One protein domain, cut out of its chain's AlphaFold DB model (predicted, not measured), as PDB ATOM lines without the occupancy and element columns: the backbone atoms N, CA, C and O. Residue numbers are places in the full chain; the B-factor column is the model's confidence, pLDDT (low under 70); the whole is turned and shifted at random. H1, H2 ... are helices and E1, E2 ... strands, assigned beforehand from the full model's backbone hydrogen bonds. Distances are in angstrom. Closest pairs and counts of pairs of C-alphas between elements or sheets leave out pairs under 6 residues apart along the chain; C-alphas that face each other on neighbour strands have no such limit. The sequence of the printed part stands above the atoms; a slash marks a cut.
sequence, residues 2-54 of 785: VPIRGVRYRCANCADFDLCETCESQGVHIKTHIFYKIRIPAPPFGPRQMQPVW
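This is residues 2 to 54 of the 785 residues of an uncharacterized protein of Trichoderma longibrachiatum ATCC 18648 (UniProt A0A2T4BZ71). With little regular structure, this is a small three-stranded antiparallel sheet, ordered E2, E1, E3, with loops round it, a single helical turn H1 following E2, and a long tail after E3. The 53 printed residues hold E1, E2, H1, E3 along the chain, 15 residues in named elements, class mixed. It is compact, with a radius of gyration of the C-alphas of 11.0 A and spans of 27 by 27 by 17 A.

Inner strand E1, residues 8 to 11, starts at C-alpha 8 (178.173, 236.594, 187.711) and measures 9.7 A. E2 is residues 18 to 20, H1 residues 21 to 24. E3, residues 35 to 38, measures 9.1 A and ends at C-alpha 38 (176.948, 233.587, 183.819).

E1 and E3 are antiparallel at 150 degrees, with N 10 and O 36 2.9 A apart. E1 and E2, a hairpin, are antiparallel at 147 degrees, with N 9 and O 19 2.8 A apart. H1 only grazes the sheet; its closest C-alphas to E1 are Glu 21 and Arg 8, 7.0 A. H1 is too short for an O i to N i+4 pair, and its one O i to N i+3 pair is not within range. E2, H1 and E3 form a split strand-helix-strand unit, two strands running the same way with E1 between them, its crossover right-handed.

The C-alphas farthest apart, Val 2 and Trp 54, are 30.0 A apart. The printed part has no cut, and no link is long. Residues 39 to 54 hold no named element; pLDDT is under 70 at residues 42 to 49 and 54.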
ATOM      1  N   VAL A   2     183.467 239.028 199.415       71.69
ATOM      2  CA  VAL A   2     182.034 238.698 199.547       71.69
ATOM      3  C   VAL A   2     181.670 237.804 198.358       71.69
ATOM      4  O   VAL A   2     182.097 238.131 197.251       71.69
ATOM      5  N   PRO A   3     180.947 236.683 198.536       80.12
ATOM      6  CA  PRO A   3     180.523 235.863 197.406       80.12
ATOM      7  C   PRO A   3     179.535 236.637 196.525       80.12
ATOM      8  O   PRO A   3     178.622 237.289 197.040       80.12
ATOM      9  N   ILE A   4     179.703 236.532 195.205       82.69
ATOM     10  CA  ILE A   4     178.740 237.053 194.228       82.69
ATOM     11  C   ILE A   4     177.383 236.374 194.460       82.69
ATOM     12  O   ILE A   4     177.309 235.172 194.722       82.69
ATOM     13  N   ARG A   5     176.310 237.164 194.398       82.25
ATOM     14  CA  ARG A   5     174.916 236.718 194.512       82.25
ATOM     15  C   ARG A   5     174.164 237.175 193.270       82.25
ATOM     16  O   ARG A   5     174.374 238.302 192.829       82.25
ATOM     17  N   GLY A   6     173.286 236.324 192.746       84.69
ATOM     18  CA  GLY A   6     172.675 236.547 191.436       84.69
ATOM     19  C   GLY A   6     173.679 236.309 190.307       84.69
ATOM     20  O   GLY A   6     174.546 235.443 190.418       84.69
ATOM     21  N   VAL A   7     173.551 237.075 189.226       87.94
ATOM     22  CA  VAL A   7     174.354 236.910 188.008       87.94
ATOM     23  C   VAL A   7     175.829 237.254 188.249       87.94
ATOM     24  O   VAL A   7     176.158 238.292 188.833       87.94
ATOM     25  N   ARG A   8     176.719 236.391 187.746       87.88
ATOM     26  CA  ARG A   8     178.173 236.594 187.711       87.88
ATOM     27  C   ARG A   8     178.589 237.067 186.322       87.88
ATOM     28  O   ARG A   8     178.343 236.379 185.336       87.88
ATOM     29  N   TYR A   9     179.275 238.198 186.255       88.88
ATOM     30  CA  TYR A   9     179.873 238.730 185.036       88.88
ATOM     31  C   TYR A   9     181.376 238.443 185.079       88.88
ATOM     32  O   TYR A   9     182.115 239.099 185.815       88.88
ATOM     33  N   ARG A  10     181.827 237.432 184.329       85.81
ATOM     34  CA  ARG A  10     183.237 237.006 184.265       85.81
ATOM     35  C   ARG A  10     183.963 237.771 183.164       85.81
ATOM     36  O   ARG A  10     183.571 237.647 182.006       85.81
ATOM     37  N   CYS A  11     185.032 238.493 183.488       87.50
ATOM     38  CA  CYS A  11     185.874 239.119 182.469       87.50
ATOM     39  C   CYS A  11     186.577 238.044 181.617       87.50
ATOM     40  O   CYS A  11     187.147 237.102 182.160       87.50
ATOM     41  N   ALA A  12     186.547 238.180 180.291       81.75
ATOM     42  CA  ALA A  12     187.212 237.267 179.358       81.75
ATOM     43  C   ALA A  12     188.731 237.499 179.272       81.75
ATOM     44  O   ALA A  12     189.503 236.572 179.034       81.75
ATOM     45  N   ASN A  13     189.159 238.748 179.463       83.12
ATOM     46  CA  ASN A  13     190.523 239.205 179.184       83.12
ATOM     47  C   ASN A  13     191.404 239.321 180.448       83.12
ATOM     48  O   ASN A  13     192.578 239.673 180.359       83.12
ATOM     49  N   CYS A  14     190.853 239.053 181.639       83.62
ATOM     50  CA  CYS A  14     191.573 239.065 182.917       83.62
ATOM     51  C   CYS A  14     191.530 237.683 183.582       83.62
ATOM     52  O   CYS A  14     190.490 237.034 183.579       83.62
ATOM     53  N   ALA A  15     192.634 237.274 184.216       76.19
ATOM     54  CA  ALA A  15     192.801 235.932 184.790       76.19
ATOM     55  C   ALA A  15     191.721 235.546 185.820       76.19
ATOM     56  O   ALA A  15     191.143 234.462 185.752       76.19
ATOM     57  N   ASP A  16     191.469 236.445 186.776       78.38
ATOM     58  CA  ASP A  16     190.620 236.219 187.950       78.38
ATOM     59  C   ASP A  16     189.845 237.500 188.305       78.38
ATOM     60  O   ASP A  16     190.012 238.076 189.381       78.38
ATOM     61  N   PHE A  17     189.022 237.991 187.371       85.69
ATOM     62  CA  PHE A  17     188.185 239.172 187.602       85.69
ATOM     63  C   PHE A  17     186.708 238.905 187.290       85.69
ATOM     64  O   PHE A  17     186.322 238.658 186.146       85.69
ATOM     65  N   ASP A  18     185.881 238.990 188.331       87.31
ATOM     66  CA  ASP A  18     184.438 238.764 188.289       87.31
ATOM     67  C   ASP A  18     183.692 239.920 188.964       87.31
ATOM     68  O   ASP A  18     184.063 240.360 190.055       87.31
ATOM     69  N   LEU A  19     182.589 240.349 188.357       89.19
ATOM     70  CA  LEU A  19     181.662 241.330 188.916       89.19
ATOM     71  C   LEU A  19     180.309 240.678 189.232       89.19
ATOM     72  O   LEU A  19     179.862 239.753 188.553       89.19
ATOM     73  N   CYS A  20     179.625 241.187 190.257       88.75
ATOM     74  CA  CYS A  20     178.177 241.034 190.374       88.75
ATOM     75  C   CYS A  20     177.469 242.145 189.582       88.75
ATOM     76  O   CYS A  20     178.057 243.188 189.297       88.75
ATOM     77  N   GLU A  21     176.184 241.948 189.304       88.31
ATOM     78  CA  GLU A  21     175.303 242.889 188.595       88.31
ATOM     79  C   GLU A  21     175.376 244.345 189.099       88.31
ATOM     80  O   GLU A  21     175.416 245.283 188.307       88.31
ATOM     81  N   THR A  22     175.489 244.566 190.413       87.94
ATOM     82  CA  THR A  22     175.613 245.919 190.986       87.94
ATOM     83  C   THR A  22     176.978 246.573 190.771       87.94
ATOM     84  O   THR A  22     177.085 247.779 190.943       87.94
ATOM     85  N   CYS A  23     178.025 245.804 190.464       87.31
ATOM     86  CA  CYS A  23     179.368 246.326 190.188       87.31
ATOM     87  C   CYS A  23     179.647 246.427 188.681       87.31
ATOM     88  O   CYS A  23     180.406 247.297 188.260       87.31
ATOM     89  N   GLU A  24     179.021 245.572 187.869       87.25
ATOM     90  CA  GLU A  24     179.030 245.673 186.405       87.25
ATOM     91  C   GLU A  24     178.286 246.938 185.950       87.25
ATOM     92  O   GLU A  24     178.898 247.802 185.326       87.25
ATOM     93  N   SER A  25     177.063 247.165 186.439       85.75
ATOM     94  CA  SER A  25     176.306 248.414 186.225       85.75
ATOM     95  C   SER A  25     176.968 249.698 186.764       85.75
ATOM     96  O   SER A  25     176.520 250.799 186.447       85.75
ATOM     97  N   GLN A  26     178.038 249.591 187.562       85.56
ATOM     98  CA  GLN A  26     178.846 250.730 188.024       85.56
ATOM     99  C   GLN A  26     180.076 251.009 187.143       85.56
ATOM    100  O   GLN A  26     180.736 252.027 187.348       85.56
ATOM    101  N   GLY A  27     180.408 250.135 186.184       81.50
ATOM    102  CA  GLY A  27     181.542 250.328 185.274       81.50
ATOM    103  C   GLY A  27     182.902 250.398 185.979       81.50
ATOM    104  O   GLY A  27     183.779 251.140 185.544       81.50
ATOM    105  N   VAL A  28     183.089 249.659 187.082       82.25
ATOM    106  CA  VAL A  28     184.298 249.723 187.945       82.25
ATOM    107  C   VAL A  28     185.516 248.996 187.336       82.25
ATOM    108  O   VAL A  28     186.538 248.813 187.992       82.25
ATOM    109  N   HIS A  29     185.418 248.561 186.081       83.56
ATOM    110  CA  HIS A  29     186.466 247.867 185.331       83.56
ATOM    111  C   HIS A  29     186.694 248.551 183.981       83.56
ATOM    112  O   HIS A  29     185.833 249.290 183.502       83.56
ATOM    113  N   ILE A  30     187.845 248.301 183.354       80.38
ATOM    114  CA  ILE A  30     188.159 248.846 182.027       80.38
ATOM    115  C   ILE A  30     187.134 248.374 180.988       80.38
ATOM    116  O   ILE A  30     186.934 247.181 180.768       80.38
ATOM    117  N   LYS A  31     186.452 249.350 180.383       77.56
ATOM    118  CA  LYS A  31     185.200 249.145 179.639       77.56
ATOM    119  C   LYS A  31     185.373 248.423 178.293       77.56
ATOM    120  O   LYS A  31     184.395 247.949 177.735       77.56
ATOM    121  N   THR A  32     186.602 248.337 177.785       78.12
ATOM    122  CA  THR A  32     186.982 247.581 176.576       78.12
ATOM    123  C   THR A  32     187.060 246.068 176.799       78.12
ATOM    124  O   THR A  32     187.189 245.314 175.837       78.12
ATOM    125  N   HIS A  33     187.008 245.600 178.051       83.94
ATOM    126  CA  HIS A  33     187.046 244.174 178.365       83.94
ATOM    127  C   HIS A  33     185.666 243.524 178.252       83.94
ATOM    128  O   HIS A  33     184.660 244.044 178.734       83.94
ATOM    129  N   ILE A  34     185.646 242.328 177.673       83.44
ATOM    130  CA  ILE A  34     184.435 241.551 177.406       83.44
ATOM    131  C   ILE A  34     184.009 240.819 178.685       83.44
ATOM    132  O   ILE A  34     184.848 240.272 179.408       83.44
ATOM    133  N   PHE A  35     182.702 240.780 178.957       86.25
ATOM    134  CA  PHE A  35     182.127 240.117 180.130       86.25
ATOM    135  C   PHE A  35     181.135 239.015 179.748       86.25
ATOM    136  O   PHE A  35     180.096 239.259 179.139       86.25
ATOM    137  N   TYR A  36     181.415 237.792 180.194       85.62
ATOM    138  CA  TYR A  36     180.512 236.652 180.080       85.62
ATOM    139  C   TYR A  36     179.456 236.673 181.192       85.62
ATOM    140  O   TYR A  36     179.791 236.572 182.377       85.62
ATOM    141  N   LYS A  37     178.175 236.763 180.812       89.19
ATOM    142  CA  LYS A  37     177.017 236.818 181.722       89.19
ATOM    143  C   LYS A  37     176.581 235.418 182.183       89.19
ATOM    144  O   LYS A  37     175.665 234.814 181.627       89.19
ATOM    145  N   ILE A  38     177.223 234.903 183.229       86.50
ATOM    146  CA  ILE A  38     176.948 233.587 183.819       86.50
ATOM    147  C   ILE A  38     175.712 233.687 184.731       86.50
ATOM    148  O   ILE A  38     175.791 234.186 185.858       86.50
ATOM    149  N   ARG A  39     174.558 233.213 184.237       86.25
ATOM    150  CA  ARG A  39     173.294 233.147 185.002       86.25
ATOM    151  C   ARG A  39     173.220 231.919 185.916       86.25
ATOM    152  O   ARG A  39     172.817 232.045 187.066       86.25
ATOM    153  N   ILE A  40     173.615 230.753 185.402       84.56
ATOM    154  CA  ILE A  40     173.635 229.473 186.124       84.56
ATOM    155  C   ILE A  40     175.102 229.119 186.414       84.56
ATOM    156  O   ILE A  40     175.911 229.122 185.482       84.56
ATOM    157  N   PRO A  41     175.492 228.845 187.673       72.06
ATOM    158  CA  PRO A  41     176.875 228.541 188.021       72.06
ATOM    159  C   PRO A  41     177.240 227.105 187.623       72.06
ATOM    160  O   PRO A  41     177.051 226.166 188.394       72.06
ATOM    161  N   ALA A  42     177.793 226.940 186.423       68.00
ATOM    162  CA  ALA A  42     178.405 225.681 186.012       68.00
ATOM    163  C   ALA A  42     179.645 225.334 186.874       68.00
ATOM    164  O   ALA A  42     180.314 226.244 187.386       68.00
ATOM    165  N   PRO A  43     180.000 224.040 187.004       67.81
ATOM    166  CA  PRO A  43     181.314 223.619 187.488       67.81
ATOM    167  C   PRO A  43     182.459 224.272 186.686       67.81
ATOM    168  O   PRO A  43     182.255 224.686 185.542       67.81
ATOM    169  N   PRO A  44     183.676 224.384 187.250       58.62
ATOM    170  CA  PRO A  44     184.805 224.985 186.548       58.62
ATOM    171  C   PRO A  44     185.275 224.100 185.382       58.62
ATOM    172  O   PRO A  44     186.068 223.179 185.570       58.62
ATOM    173  N   PHE A  45     184.802 224.411 184.175       54.72
ATOM    174  CA  PHE A  45     185.339 223.881 182.923       54.72
ATOM    175  C   PHE A  45     186.788 224.354 182.726       54.72
ATOM    176  O   PHE A  45     187.020 225.493 182.323       54.72
ATOM    177  N   GLY A  46     187.743 223.468 183.020       58.19
ATOM    178  CA  GLY A  46     189.154 223.613 182.657       58.19
ATOM    179  C   GLY A  46     189.931 224.758 183.336       58.19
ATOM    180  O   GLY A  46     189.435 225.439 184.246       58.19
ATOM    181  N   PRO A  47     191.194 224.968 182.921       59.47
ATOM    182  CA  PRO A  47     191.962 226.166 183.251       59.47
ATOM    183  C   PRO A  47     191.383 227.406 182.545       59.47
ATOM    184  O   PRO A  47     190.818 227.320 181.457       59.47
ATOM    185  N   ARG A  48     191.536 228.593 183.148       65.12
ATOM    186  CA  ARG A  48     191.051 229.853 182.558       65.12
ATOM    187  C   ARG A  48     191.993 230.353 181.461       65.12
ATOM    188  O   ARG A  48     193.005 230.982 181.759       65.12
ATOM    189  N   GLN A  49     191.622 230.121 180.205       65.88
ATOM    190  CA  GLN A  49     192.233 230.786 179.057       65.88
ATOM    191  C   GLN A  49     191.768 232.253 178.999       65.88
ATOM    192  O   GLN A  49     190.571 232.535 179.068       65.88
ATOM    193  N   MET A  50     192.717 233.191 178.916       73.06
ATOM    194  CA  MET A  50     192.437 234.626 178.786       73.06
ATOM    195  C   MET A  50     192.380 235.015 177.310       73.06
ATOM    196  O   MET A  50     193.311 234.723 176.562       73.06
ATOM    197  N   GLN A  51     191.324 235.715 176.901       73.00
ATOM    198  CA  GLN A  51     191.178 236.197 175.525       73.00
ATOM    199  C   GLN A  51     191.914 237.529 175.294       73.00
ATOM    200  O   GLN A  51     191.950 238.374 176.198       73.00
ATOM    201  N   PRO A  52     192.465 237.775 174.088       71.19
ATOM    202  CA  PRO A  52     193.028 239.076 173.729       71.19
ATOM    203  C   PRO A  52     191.948 240.168 173.750       71.19
ATOM    204  O   PRO A  52     190.775 239.893 173.512       71.19
ATOM    205  N   VAL A  53     192.334 241.412 174.041       72.94
ATOM    206  CA  VAL A  53     191.407 242.556 174.027       72.94
ATOM    207  C   VAL A  53     191.081 242.918 172.576       72.94
ATOM    208  O   VAL A  53     191.993 243.221 171.811       72.94
ATOM    209  N   TRP A  54     189.798 242.876 172.200       67.38
ATOM    210  CA  TRP A  54     189.339 243.175 170.834       67.38
ATOM    211  C   TRP A  54     189.187 244.685 170.580       67.38
ATOM    212  O   TRP A  54     189.523 245.179 169.509       67.38
TER     213      TRP A  54